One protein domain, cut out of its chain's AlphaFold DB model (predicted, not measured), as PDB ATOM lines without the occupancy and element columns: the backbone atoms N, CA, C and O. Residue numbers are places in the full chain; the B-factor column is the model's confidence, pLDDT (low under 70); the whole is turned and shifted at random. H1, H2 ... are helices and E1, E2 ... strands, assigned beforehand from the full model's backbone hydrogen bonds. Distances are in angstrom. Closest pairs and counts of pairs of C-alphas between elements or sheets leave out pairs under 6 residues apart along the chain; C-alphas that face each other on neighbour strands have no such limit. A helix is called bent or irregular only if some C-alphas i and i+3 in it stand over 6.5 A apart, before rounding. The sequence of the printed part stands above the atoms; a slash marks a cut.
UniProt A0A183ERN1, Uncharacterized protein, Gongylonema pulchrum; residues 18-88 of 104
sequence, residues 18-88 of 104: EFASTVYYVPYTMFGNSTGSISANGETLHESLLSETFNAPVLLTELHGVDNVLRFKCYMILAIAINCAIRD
ATOM      1  N   GLU A  18     -69.979  72.412 333.852       88.50
ATOM      2  CA  GLU A  18     -69.655  71.663 332.634       88.50
ATOM      3  C   GLU A  18     -68.670  70.523 332.910       88.50
ATOM      4  O   GLU A  18     -68.742  69.447 332.307       88.50
ATOM      5  N   PHE A  19     -67.753  70.741 333.855       90.19
ATOM      6  CA  PHE A  19     -66.843  69.693 334.281       90.19
ATOM      7  C   PHE A  19     -67.616  68.565 334.971       90.19
ATOM      8  O   PHE A  19     -67.454  67.405 334.597       90.19
ATOM      9  N   ALA A  20     -68.504  68.896 335.911       89.00
ATOM     10  CA  ALA A  20     -69.308  67.918 336.642       89.00
ATOM     11  C   ALA A  20     -70.365  67.215 335.768       89.00
ATOM     12  O   ALA A  20     -70.613  66.026 335.945       89.00
ATOM     13  N   SER A  21     -70.979  67.926 334.818       89.75
ATOM     14  CA  SER A  21     -72.091  67.417 334.008       89.75
ATOM     15  C   SER A  21     -71.659  66.685 332.743       89.75
ATOM     16  O   SER A  21     -72.467  65.977 332.146       89.75
ATOM     17  N   THR A  22     -70.424  66.887 332.276       88.69
ATOM     18  CA  THR A  22     -69.998  66.400 330.955       88.69
ATOM     19  C   THR A  22     -68.622  65.757 330.998       88.69
ATOM     20  O   THR A  22     -68.497  64.574 330.687       88.69
ATOM     21  N   VAL A  23     -67.590  66.496 331.411       85.50
ATOM     22  CA  VAL A  23     -66.203  65.996 331.363       85.50
ATOM     23  C   VAL A  23     -66.007  64.818 332.317       85.50
ATOM     24  O   VAL A  23     -65.397  63.814 331.949       85.50
ATOM     25  N   TYR A  24     -66.594  64.896 333.509       89.19
ATOM     26  CA  TYR A  24     -66.503  63.855 334.526       89.19
ATOM     27  C   TYR A  24     -67.103  62.511 334.083       89.19
ATOM     28  O   TYR A  24     -66.736  61.472 334.625       89.19
ATOM     29  N   TYR A  25     -67.986  62.503 333.077       86.56
ATOM     30  CA  TYR A  25     -68.606  61.273 332.587       86.56
ATOM     31  C   TYR A  25     -67.810  60.557 331.490       86.56
ATOM     32  O   TYR A  25     -68.083  59.393 331.202       86.56
ATOM     33  N   VAL A  26     -66.794  61.195 330.903       84.62
ATOM     34  CA  VAL A  26     -65.951  60.577 329.864       84.62
ATOM     35  C   VAL A  26     -65.347  59.236 330.313       84.62
ATOM     36  O   VAL A  26     -65.423  58.284 329.534       84.62
ATOM     37  N   PRO A  27     -64.830  59.069 331.548       82.62
ATOM     38  CA  PRO A  27     -64.292  57.787 332.004       82.62
ATOM     39  C   PRO A  27     -65.304  56.634 332.008       82.62
ATOM     40  O   PRO A  27     -64.897  55.486 331.865       82.62
ATOM     41  N   TYR A  28     -66.614  56.902 332.100       79.56
ATOM     42  CA  TYR A  28     -67.629  55.839 332.043       79.56
ATOM     43  C   TYR A  28     -67.648  55.129 330.686       79.56
ATOM     44  O   TYR A  28     -68.018  53.962 330.614       79.56
ATOM     45  N   THR A  29     -67.194  55.798 329.621       79.69
ATOM     46  CA  THR A  29     -67.032  55.187 328.290       79.69
ATOM     47  C   THR A  29     -65.887  54.177 328.222       79.69
ATOM     48  O   THR A  29     -65.819  53.392 327.281       79.69
ATOM     49  N   MET A  30     -64.993  54.184 329.213       76.31
ATOM     50  CA  MET A  30     -63.831  53.300 329.282       76.31
ATOM     51  C   MET A  30     -64.083  52.066 330.154       76.31
ATOM     52  O   MET A  30     -63.203  51.213 330.272       76.31
ATOM     53  N   PHE A  31     -65.254  51.956 330.792       77.88
ATOM     54  CA  PHE A  31     -65.559  50.793 331.614       77.88
ATOM     55  C   PHE A  31     -65.774  49.541 330.763       77.88
ATOM     56  O   PHE A  31     -66.479  49.555 329.757       77.88
ATOM     57  N   GLY A  32     -65.150  48.444 331.195       77.75
ATOM     58  CA  GLY A  32     -65.388  47.120 330.633       77.75
ATOM     59  C   GLY A  32     -66.740  46.546 331.063       77.75
ATOM     60  O   GLY A  32     -67.346  46.995 332.033       77.75
ATOM     61  N   ASN A  33     -67.191  45.512 330.355       84.69
ATOM     62  CA  ASN A  33     -68.482  44.866 330.620       84.69
ATOM     63  C   ASN A  33     -68.451  43.911 331.825       84.69
ATOM     64  O   ASN A  33     -69.506  43.596 332.376       84.69
ATOM     65  N   SER A  34     -67.265  43.451 332.228       86.00
ATOM     66  CA  SER A  34     -67.077  42.508 333.327       86.00
ATOM     67  C   SER A  34     -66.115  43.033 334.386       86.00
ATOM     68  O   SER A  34     -65.318  43.957 334.182       86.00
ATOM     69  N   THR A  35     -66.221  42.449 335.569       86.62
ATOM     70  CA  THR A  35     -65.282  42.637 336.666       86.62
ATOM     71  C   THR A  35     -65.087  41.311 337.380       86.62
ATOM     72  O   THR A  35     -65.918  40.416 337.278       86.62
ATOM     73  N   GLY A  36     -63.988  41.163 338.105       88.25
ATOM     74  CA  GLY A  36     -63.680  39.892 338.731       88.25
ATOM     75  C   GLY A  36     -62.583  39.989 339.770       88.25
ATOM     76  O   GLY A  36     -62.241  41.075 340.247       88.25
ATOM     77  N   SER A  37     -62.034  38.828 340.105       90.31
ATOM     78  CA  SER A  37     -60.907  38.677 341.016       90.31
ATOM     79  C   SER A  37     -59.877  37.706 340.448       90.31
ATOM     80  O   SER A  37     -60.218  36.704 339.813       90.31
ATOM     81  N   ILE A  38     -58.602  38.024 340.670       89.38
ATOM     82  CA  ILE A  38     -57.463  37.197 340.257       89.38
ATOM     83  C   ILE A  38     -56.675  36.809 341.502       89.38
ATOM     84  O   ILE A  38     -56.395  37.656 342.353       89.38
ATOM     85  N   SER A  39     -56.312  35.533 341.602       88.19
ATOM     86  CA  SER A  39     -55.478  35.009 342.678       88.19
ATOM     87  C   SER A  39     -54.043  35.540 342.596       88.19
ATOM     88  O   SER A  39     -53.605  36.101 341.590       88.19
ATOM     89  N   ALA A  40     -53.245  35.315 343.642       86.50
ATOM     90  CA  ALA A  40     -51.823  35.663 343.611       86.50
ATOM     91  C   ALA A  40     -51.041  34.949 342.490       86.50
ATOM     92  O   ALA A  40     -50.028  35.471 342.033       86.50
ATOM     93  N   ASN A  41     -51.542  33.803 342.023       86.94
ATOM     94  CA  ASN A  41     -50.911  32.985 340.990       86.94
ATOM     95  C   ASN A  41     -51.364  33.362 339.569       86.94
ATOM     96  O   ASN A  41     -50.939  32.728 338.608       86.94
ATOM     97  N   GLY A  42     -52.225  34.376 339.424       81.19
ATOM     98  CA  GLY A  42     -52.753  34.799 338.125       81.19
ATOM     99  C   GLY A  42     -53.976  34.010 337.654       81.19
ATOM    100  O   GLY A  42     -54.415  34.200 336.524       81.19
ATOM    101  N   GLU A  43     -54.547  33.148 338.496       86.31
ATOM    102  CA  GLU A  43     -55.767  32.411 338.157       86.31
ATOM    103  C   GLU A  43     -57.000  33.289 338.375       86.31
ATOM    104  O   GLU A  43     -57.157  33.905 339.433       86.31
ATOM    105  N   THR A  44     -57.895  33.328 337.390       87.19
ATOM    106  CA  THR A  44     -59.203  33.973 337.538       87.19
ATOM    107  C   THR A  44     -60.050  33.151 338.503       87.19
ATOM    108  O   THR A  44     -60.396  32.010 338.210       87.19
ATOM    109  N   LEU A  45     -60.381  33.734 339.654       85.31
ATOM    110  CA  LEU A  45     -61.194  33.075 340.679       85.31
ATOM    111  C   LEU A  45     -62.686  33.289 340.429       85.31
ATOM    112  O   LEU A  45     -63.500  32.403 340.668       85.31
ATOM    113  N   HIS A  46     -63.038  34.480 339.948       85.38
ATOM    114  CA  HIS A  46     -64.416  34.877 339.720       85.38
ATOM    115  C   HIS A  46     -64.483  35.973 338.661       85.38
ATOM    116  O   HIS A  46     -63.642  36.875 338.654       85.38
ATOM    117  N   GLU A  47     -65.512  35.926 337.822       87.88
ATOM    118  CA  GLU A  47     -65.855  36.965 336.858       87.88
ATOM    119  C   GLU A  47     -67.378  37.133 336.834       87.88
ATOM    120  O   GLU A  47     -68.116  36.153 336.753       87.88
ATOM    121  N   SER A  48     -67.833  38.378 336.919       87.19
ATOM    122  CA  SER A  48     -69.240  38.767 336.911       87.19
ATOM    123  C   SER A  48     -69.455  39.943 335.963       87.19
ATOM    124  O   SER A  48     -68.517  40.671 335.603       87.19
ATOM    125  N   LEU A  49     -70.704  40.176 335.566       88.44
ATOM    126  CA  LEU A  49     -71.033  41.371 334.796       88.44
ATOM    127  C   LEU A  49     -70.900  42.605 335.689       88.44
ATOM    128  O   LEU A  49     -71.275  42.585 336.863       88.44
ATOM    129  N   LEU A  50     -70.410  43.719 335.136       86.06
ATOM    130  CA  LEU A  50     -70.276  44.968 335.896       86.06
ATOM    131  C   LEU A  50     -71.631  45.415 336.472       86.06
ATOM    132  O   LEU A  50     -71.694  45.898 337.602       86.06
ATOM    133  N   SER A  51     -72.722  45.172 335.739       88.75
ATOM    134  CA  SER A  51     -74.094  45.461 336.169       88.75
ATOM    135  C   SER A  51     -74.522  44.735 337.443       88.75
ATOM    136  O   SER A  51     -75.344  45.258 338.187       88.75
ATOM    137  N   GLU A  52     -73.964  43.557 337.712       87.19
ATOM    138  CA  GLU A  52     -74.283  42.745 338.895       87.19
ATOM    139  C   GLU A  52     -73.540  43.240 340.142       87.19
ATOM    140  O   GLU A  52     -73.853  42.841 341.260       87.19
ATOM    141  N   THR A  53     -72.568  44.139 339.959       86.06
ATOM    142  CA  THR A  53     -71.688  44.608 341.037       86.06
ATOM    143  C   THR A  53     -72.087  45.951 341.634       86.06
ATOM    144  O   THR A  53     -71.533  46.375 342.653       86.06
ATOM    145  N   PHE A  54     -73.081  46.621 341.048       88.50
ATOM    146  CA  PHE A  54     -73.592  47.876 341.581       88.50
ATOM    147  C   PHE A  54     -74.257  47.656 342.942       88.50
ATOM    148  O   PHE A  54     -75.203  46.886 343.071       88.50
ATOM    149  N   ASN A  55     -73.775  48.378 343.958       88.19
ATOM    150  CA  ASN A  55     -74.284  48.318 345.332       88.19
ATOM    151  C   ASN A  55     -74.252  46.910 345.962       88.19
ATOM    152  O   ASN A  55     -75.079  46.603 346.818       88.19
ATOM    153  N   ALA A  56     -73.285  46.071 345.578       86.44
ATOM    154  CA  ALA A  56     -73.160  44.697 346.062       86.44
ATOM    155  C   ALA A  56     -71.901  44.504 346.940       86.44
ATOM    156  O   ALA A  56     -70.924  43.898 346.503       86.44
ATOM    157  N   PRO A  57     -71.884  44.991 348.199       84.44
ATOM    158  CA  PRO A  57     -70.715  44.874 349.080       84.44
ATOM    159  C   PRO A  57     -70.370  43.421 349.434       84.44
ATOM    160  O   PRO A  57     -69.218  43.125 349.738       84.44
ATOM    161  N   VAL A  58     -71.344  42.506 349.356       84.62
ATOM    162  CA  VAL A  58     -71.147  41.062 349.572       84.62
ATOM    163  C   VAL A  58     -70.162  40.475 348.555       84.62
ATOM    164  O   VAL A  58     -69.380  39.586 348.895       84.62
ATOM    165  N   LEU A  59     -70.086  41.045 347.349       81.19
ATOM    166  CA  LEU A  59     -69.116  40.602 346.353       81.19
ATOM    167  C   LEU A  59     -67.679  40.779 346.836       81.19
ATOM    168  O   LEU A  59     -66.843  39.967 346.489       81.19
ATOM    169  N   LEU A  60     -67.353  41.760 347.684       82.50
ATOM    170  CA  LEU A  60     -65.986  41.855 348.212       82.50
ATOM    171  C   LEU A  60     -65.596  40.642 349.061       82.50
ATOM    172  O   LEU A  60     -64.434  40.239 349.046       82.50
ATOM    173  N   THR A  61     -66.547  40.063 349.795       80.25
ATOM    174  CA  THR A  61     -66.297  38.837 350.559       80.25
ATOM    175  C   THR A  61     -66.224  37.607 349.658       80.25
ATOM    176  O   THR A  61     -65.373  36.749 349.881       80.25
ATOM    177  N   GLU A  62     -67.043  37.548 348.607       77.44
ATOM    178  CA  GLU A  62     -67.043  36.452 347.627       77.44
ATOM    179  C   GLU A  62     -65.817  36.491 346.700       77.44
ATOM    180  O   GLU A  62     -65.290  35.453 346.317       77.44
ATOM    181  N   LEU A  63     -65.293  37.683 346.410       76.06
ATOM    182  CA  LEU A  63     -64.101  37.931 345.592       76.06
ATOM    183  C   LEU A  63     -62.788  37.759 346.374       76.06
ATOM    184  O   LEU A  63     -61.729  38.182 345.907       76.06
ATOM    185  N   HIS A  64     -62.841  37.129 347.552       79.31
ATOM    186  CA  HIS A  64     -61.688  36.867 348.418       79.31
ATOM    187  C   HIS A  64     -60.938  38.141 348.858       79.31
ATOM    188  O   HIS A  64     -59.723  38.123 349.061       79.31
ATOM    189  N   GLY A  65     -61.668  39.243 349.041       84.31
ATOM    190  CA  GLY A  65     -61.142  40.507 349.544       84.31
ATOM    191  C   GLY A  65     -60.707  41.497 348.462       84.31
ATOM    192  O   GLY A  65     -60.720  41.231 347.262       84.31
ATOM    193  N   VAL A  66     -60.321  42.691 348.920       88.19
ATOM    194  CA  VAL A  66     -59.962  43.836 348.065       88.19
ATOM    195  C   VAL A  66     -58.750  43.525 347.181       88.19
ATOM    196  O   VAL A  66     -58.718  43.929 346.021       88.19
ATOM    197  N   ASP A  67     -57.775  42.778 347.701       88.25
ATOM    198  CA  ASP A  67     -56.504  42.521 347.019       88.25
ATOM    199  C   ASP A  67     -56.692  41.810 345.678       88.25
ATOM    200  O   ASP A  67     -56.104  42.209 344.672       88.25
ATOM    201  N   ASN A  68     -57.551  40.793 345.626       87.12
ATOM    202  CA  ASN A  68     -57.769  40.038 344.394       87.12
ATOM    203  C   ASN A  68     -58.572  40.843 343.361       87.12
ATOM    204  O   ASN A  68     -58.362  40.687 342.155       87.12
ATOM    205  N   VAL A  69     -59.440  41.753 343.815       87.44
ATOM    206  CA  VAL A  69     -60.139  42.716 342.948       87.44
ATOM    207  C   VAL A  69     -59.161  43.744 342.380       87.44
ATOM    208  O   VAL A  69     -59.184  44.023 341.180       87.44
ATOM    209  N   LEU A  70     -58.255  44.280 343.203       88.25
ATOM    210  CA  LEU A  70     -57.211  45.201 342.748       88.25
ATOM    211  C   LEU A  70     -56.278  44.532 341.736       88.25
ATOM    212  O   LEU A  70     -55.991  45.125 340.697       88.25
ATOM    213  N   ARG A  71     -55.881  43.274 341.974       87.88
ATOM    214  CA  ARG A  71     -55.106  42.472 341.011       87.88
ATOM    215  C   ARG A  71     -55.820  42.358 339.669       87.88
ATOM    216  O   ARG A  71     -55.197  42.610 338.640       87.88
ATOM    217  N   PHE A  72     -57.122  42.058 339.671       86.62
ATOM    218  CA  PHE A  72     -57.926  42.020 338.444       86.62
ATOM    219  C   PHE A  72     -57.894  43.365 337.701       86.62
ATOM    220  O   PHE A  72     -57.658  43.400 336.493       86.62
ATOM    221  N   LYS A  73     -58.060  44.493 338.406       84.56
ATOM    222  CA  LYS A  73     -58.010  45.829 337.784       84.56
ATOM    223  C   LYS A  73     -56.629  46.163 337.216       84.56
ATOM    224  O   LYS A  73     -56.547  46.636 336.084       84.56
ATOM    225  N   CYS A  74     -55.553  45.874 337.946       85.75
ATOM    226  CA  CYS A  74     -54.185  46.059 337.458       85.75
ATOM    227  C   CYS A  74     -53.899  45.195 336.223       85.75
ATOM    228  O   CYS A  74     -53.317  45.686 335.257       85.75
ATOM    229  N   TYR A  75     -54.357  43.941 336.221       83.25
ATOM    230  CA  TYR A  75     -54.207  43.037 335.083       83.25
ATOM    231  C   TYR A  75     -54.939  43.552 333.837       83.25
ATOM    232  O   TYR A  75     -54.365  43.561 332.752       83.25
ATOM    233  N   MET A  76     -56.171  44.057 333.980       75.81
ATOM    234  CA  MET A  76     -56.912  44.638 332.853       75.81
ATOM    235  C   MET A  76     -56.231  45.886 332.280       75.81
ATOM    236  O   MET A  76     -56.125  46.013 331.061       75.81
ATOM    237  N   ILE A  77     -55.733  46.786 333.133       77.88
ATOM    238  CA  ILE A  77     -54.999  47.985 332.690       77.88
ATOM    239  C   ILE A  77     -53.735  47.583 331.923       77.88
ATOM    240  O   ILE A  77     -53.470  48.115 330.844       77.88
ATOM    241  N   LEU A  78     -52.985  46.607 332.441       77.50
ATOM    242  CA  LEU A  78     -51.790  46.088 331.782       77.50
ATOM    243  C   LEU A  78     -52.122  45.445 330.427       77.50
ATOM    244  O   LEU A  78     -51.440  45.707 329.438       77.50
ATOM    245  N   ALA A  79     -53.193  44.652 330.350       70.12
ATOM    246  CA  ALA A  79     -53.634  44.026 329.108       70.12
ATOM    247  C   ALA A  79     -54.040  45.062 328.044       70.12
ATOM    248  O   ALA A  79     -53.732  44.887 326.863       70.12
ATOM    249  N   ILE A  80     -54.690  46.160 328.442       69.81
ATOM    250  CA  ILE A  80     -55.017  47.275 327.541       69.81
ATOM    251  C   ILE A  80     -53.733  47.952 327.051       69.81
ATOM    252  O   ILE A  80     -53.571  48.145 325.849       69.81
ATOM    253  N   ALA A  81     -52.791  48.244 327.950       67.75
ATOM    254  CA  ALA A  81     -51.517  48.869 327.600       67.75
ATOM    255  C   ALA A  81     -50.699  48.023 326.606       67.75
ATOM    256  O   ALA A  81     -50.193  48.552 325.614       67.75
ATOM    257  N   ILE A  82     -50.624  46.704 326.817       69.75
ATOM    258  CA  ILE A  82     -49.950  45.769 325.903       69.75
ATOM    259  C   ILE A  82     -50.652  45.742 324.540       69.75
ATOM    260  O   ILE A  82     -49.987  45.835 323.508       69.75
ATOM    261  N   ASN A  83     -51.986  45.666 324.508       60.66
ATOM    262  CA  ASN A  83     -52.743  45.684 323.252       60.66
ATOM    263  C   ASN A  83     -52.555  46.995 322.476       60.66
ATOM    264  O   ASN A  83     -52.412  46.971 321.253       60.66
ATOM    265  N   CYS A  84     -52.505  48.136 323.167       61.19
ATOM    266  CA  CYS A  84     -52.181  49.422 322.555       61.19
ATOM    267  C   CYS A  84     -50.758  49.434 321.978       61.19
ATOM    268  O   CYS A  84     -50.578  49.875 320.845       61.19
ATOM    269  N   ALA A  85     -49.772  48.891 322.699       60.28
ATOM    270  CA  ALA A  85     -48.378  48.829 322.252       60.28
ATOM    271  C   ALA A  85     -48.163  47.911 321.033       60.28
ATOM    272  O   ALA A  85     -47.334  48.215 320.177       60.28
ATOM    273  N   ILE A  86     -48.910  46.805 320.928       63.59
ATOM    274  CA  ILE A  86     -48.874  45.907 319.759       63.59
ATOM    275  C   ILE A  86     -49.509  46.578 318.534       63.59
ATOM    276  O   ILE A  86     -49.049  46.382 317.410       63.59
ATOM    277  N   ARG A  87     -50.576  47.360 318.740       59.81
ATOM    278  CA  ARG A  87     -51.351  47.980 317.658       59.81
ATOM    279  C   ARG A  87     -50.709  49.258 317.113       59.81
ATOM    280  O   ARG A  87     -50.858  49.529 315.925       59.81
ATOM    281  N   ASP A  88     -50.003  50.010 317.953       57.06
ATOM    282  CA  ASP A  88     -49.205  51.168 317.551       57.06
ATOM    283  C   ASP A  88     -47.947  51.296 318.443       57.06
ATOM    284  O   ASP A  88     -48.022  51.785 319.576       57.06
TER     285      ASP A  88
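AT A GLANCE: This is residues 18 to 88 of the 104 residues of an uncharacterized protein of Gongylonema pulchrum (UniProt A0A183ERN1). What shape do these atoms make? Two arms stick out from a small compact body: residues 18 to 30, which hold H1 and H2, and residues 77 to 88, of which 77 to 87 belong to the long helix H5. In the body the strand hairpin E1 E2 packs, mainly through E1, on residues 66 to 76 of H5, and the short helices H3 and H4 lie along the chain between E2 and H5. What is it made of? The printed part has 71 residues, with five named helices and two named strands in the order H1 H2 E1 E2 H3 H4 H5; the class is mixed, helices and strands, and the sheet E1 - E2 is antiparallel. The whole is loose, with a radius of gyration of the C-alphas of 14.3 A, and flat, spanning 39 by 35 by 17 A.

HOW THE PARTS SIT: How does the printed part begin? H1, residues 18 to 21, and H2, residues 23 to 30, meet only through their link, and residues 18 to 30 stand free. How are the strands paired? E1, residues 34 to 38, and E2, residues 44 to 49, form an antiparallel hairpin at 164 degrees, with N 35 and O 48 at 2.9 A and N 48 and O 35 at 2.8 A within hydrogen-bond range. What comes near them? H5, residues 66 to 87, has 12 pairs of C-alphas within 8 A of E1, the closest those of Ser 37 and Val 69, 4.5 A apart. H3, residues 50 to 53, and H4, residues 58 to 62, are close but not clearly touching, the closest C-alphas being those of Thr 53 and Leu 59, 7.1 A apart. What do the helix backbones show? In H4 and H5 every O i to N i+4 pair is within hydrogen-bond range; H2 has 0 of 4, but 4 of 5 O i to N i+3 pairs, and H1 and H3 are too short for an O i to N i+4 pair.

IN THESE COORDINATES: Where do the first elements lie? H1 begins at C-alpha 18 (-69.655, 71.663, 332.634) and is 5.1 A long; H2 is 13.1 A and only just irregular, C-alphas 24 and 27 being 6.9 A apart. And the later ones? E1 is 13.0 A, E2 14.2 A, H3 5.3 A and H4 6.5 A long. H5 runs 31.9 A to C-alpha 87 (-51.351, 47.980, 317.658).

THE WHOLE: How large is it? The two C-alphas farthest apart, those of Glu 18 and Asn 41, are 43.8 A apart; without the stretches that stand free, 46 residues span 27 by 21 by 13 A. Are there cuts or long links? The printed part has no cut, and the six links are tight. Where is confidence low? The mean pLDDT of the printed part is 82.0, and residues 80 to 88 are under 70.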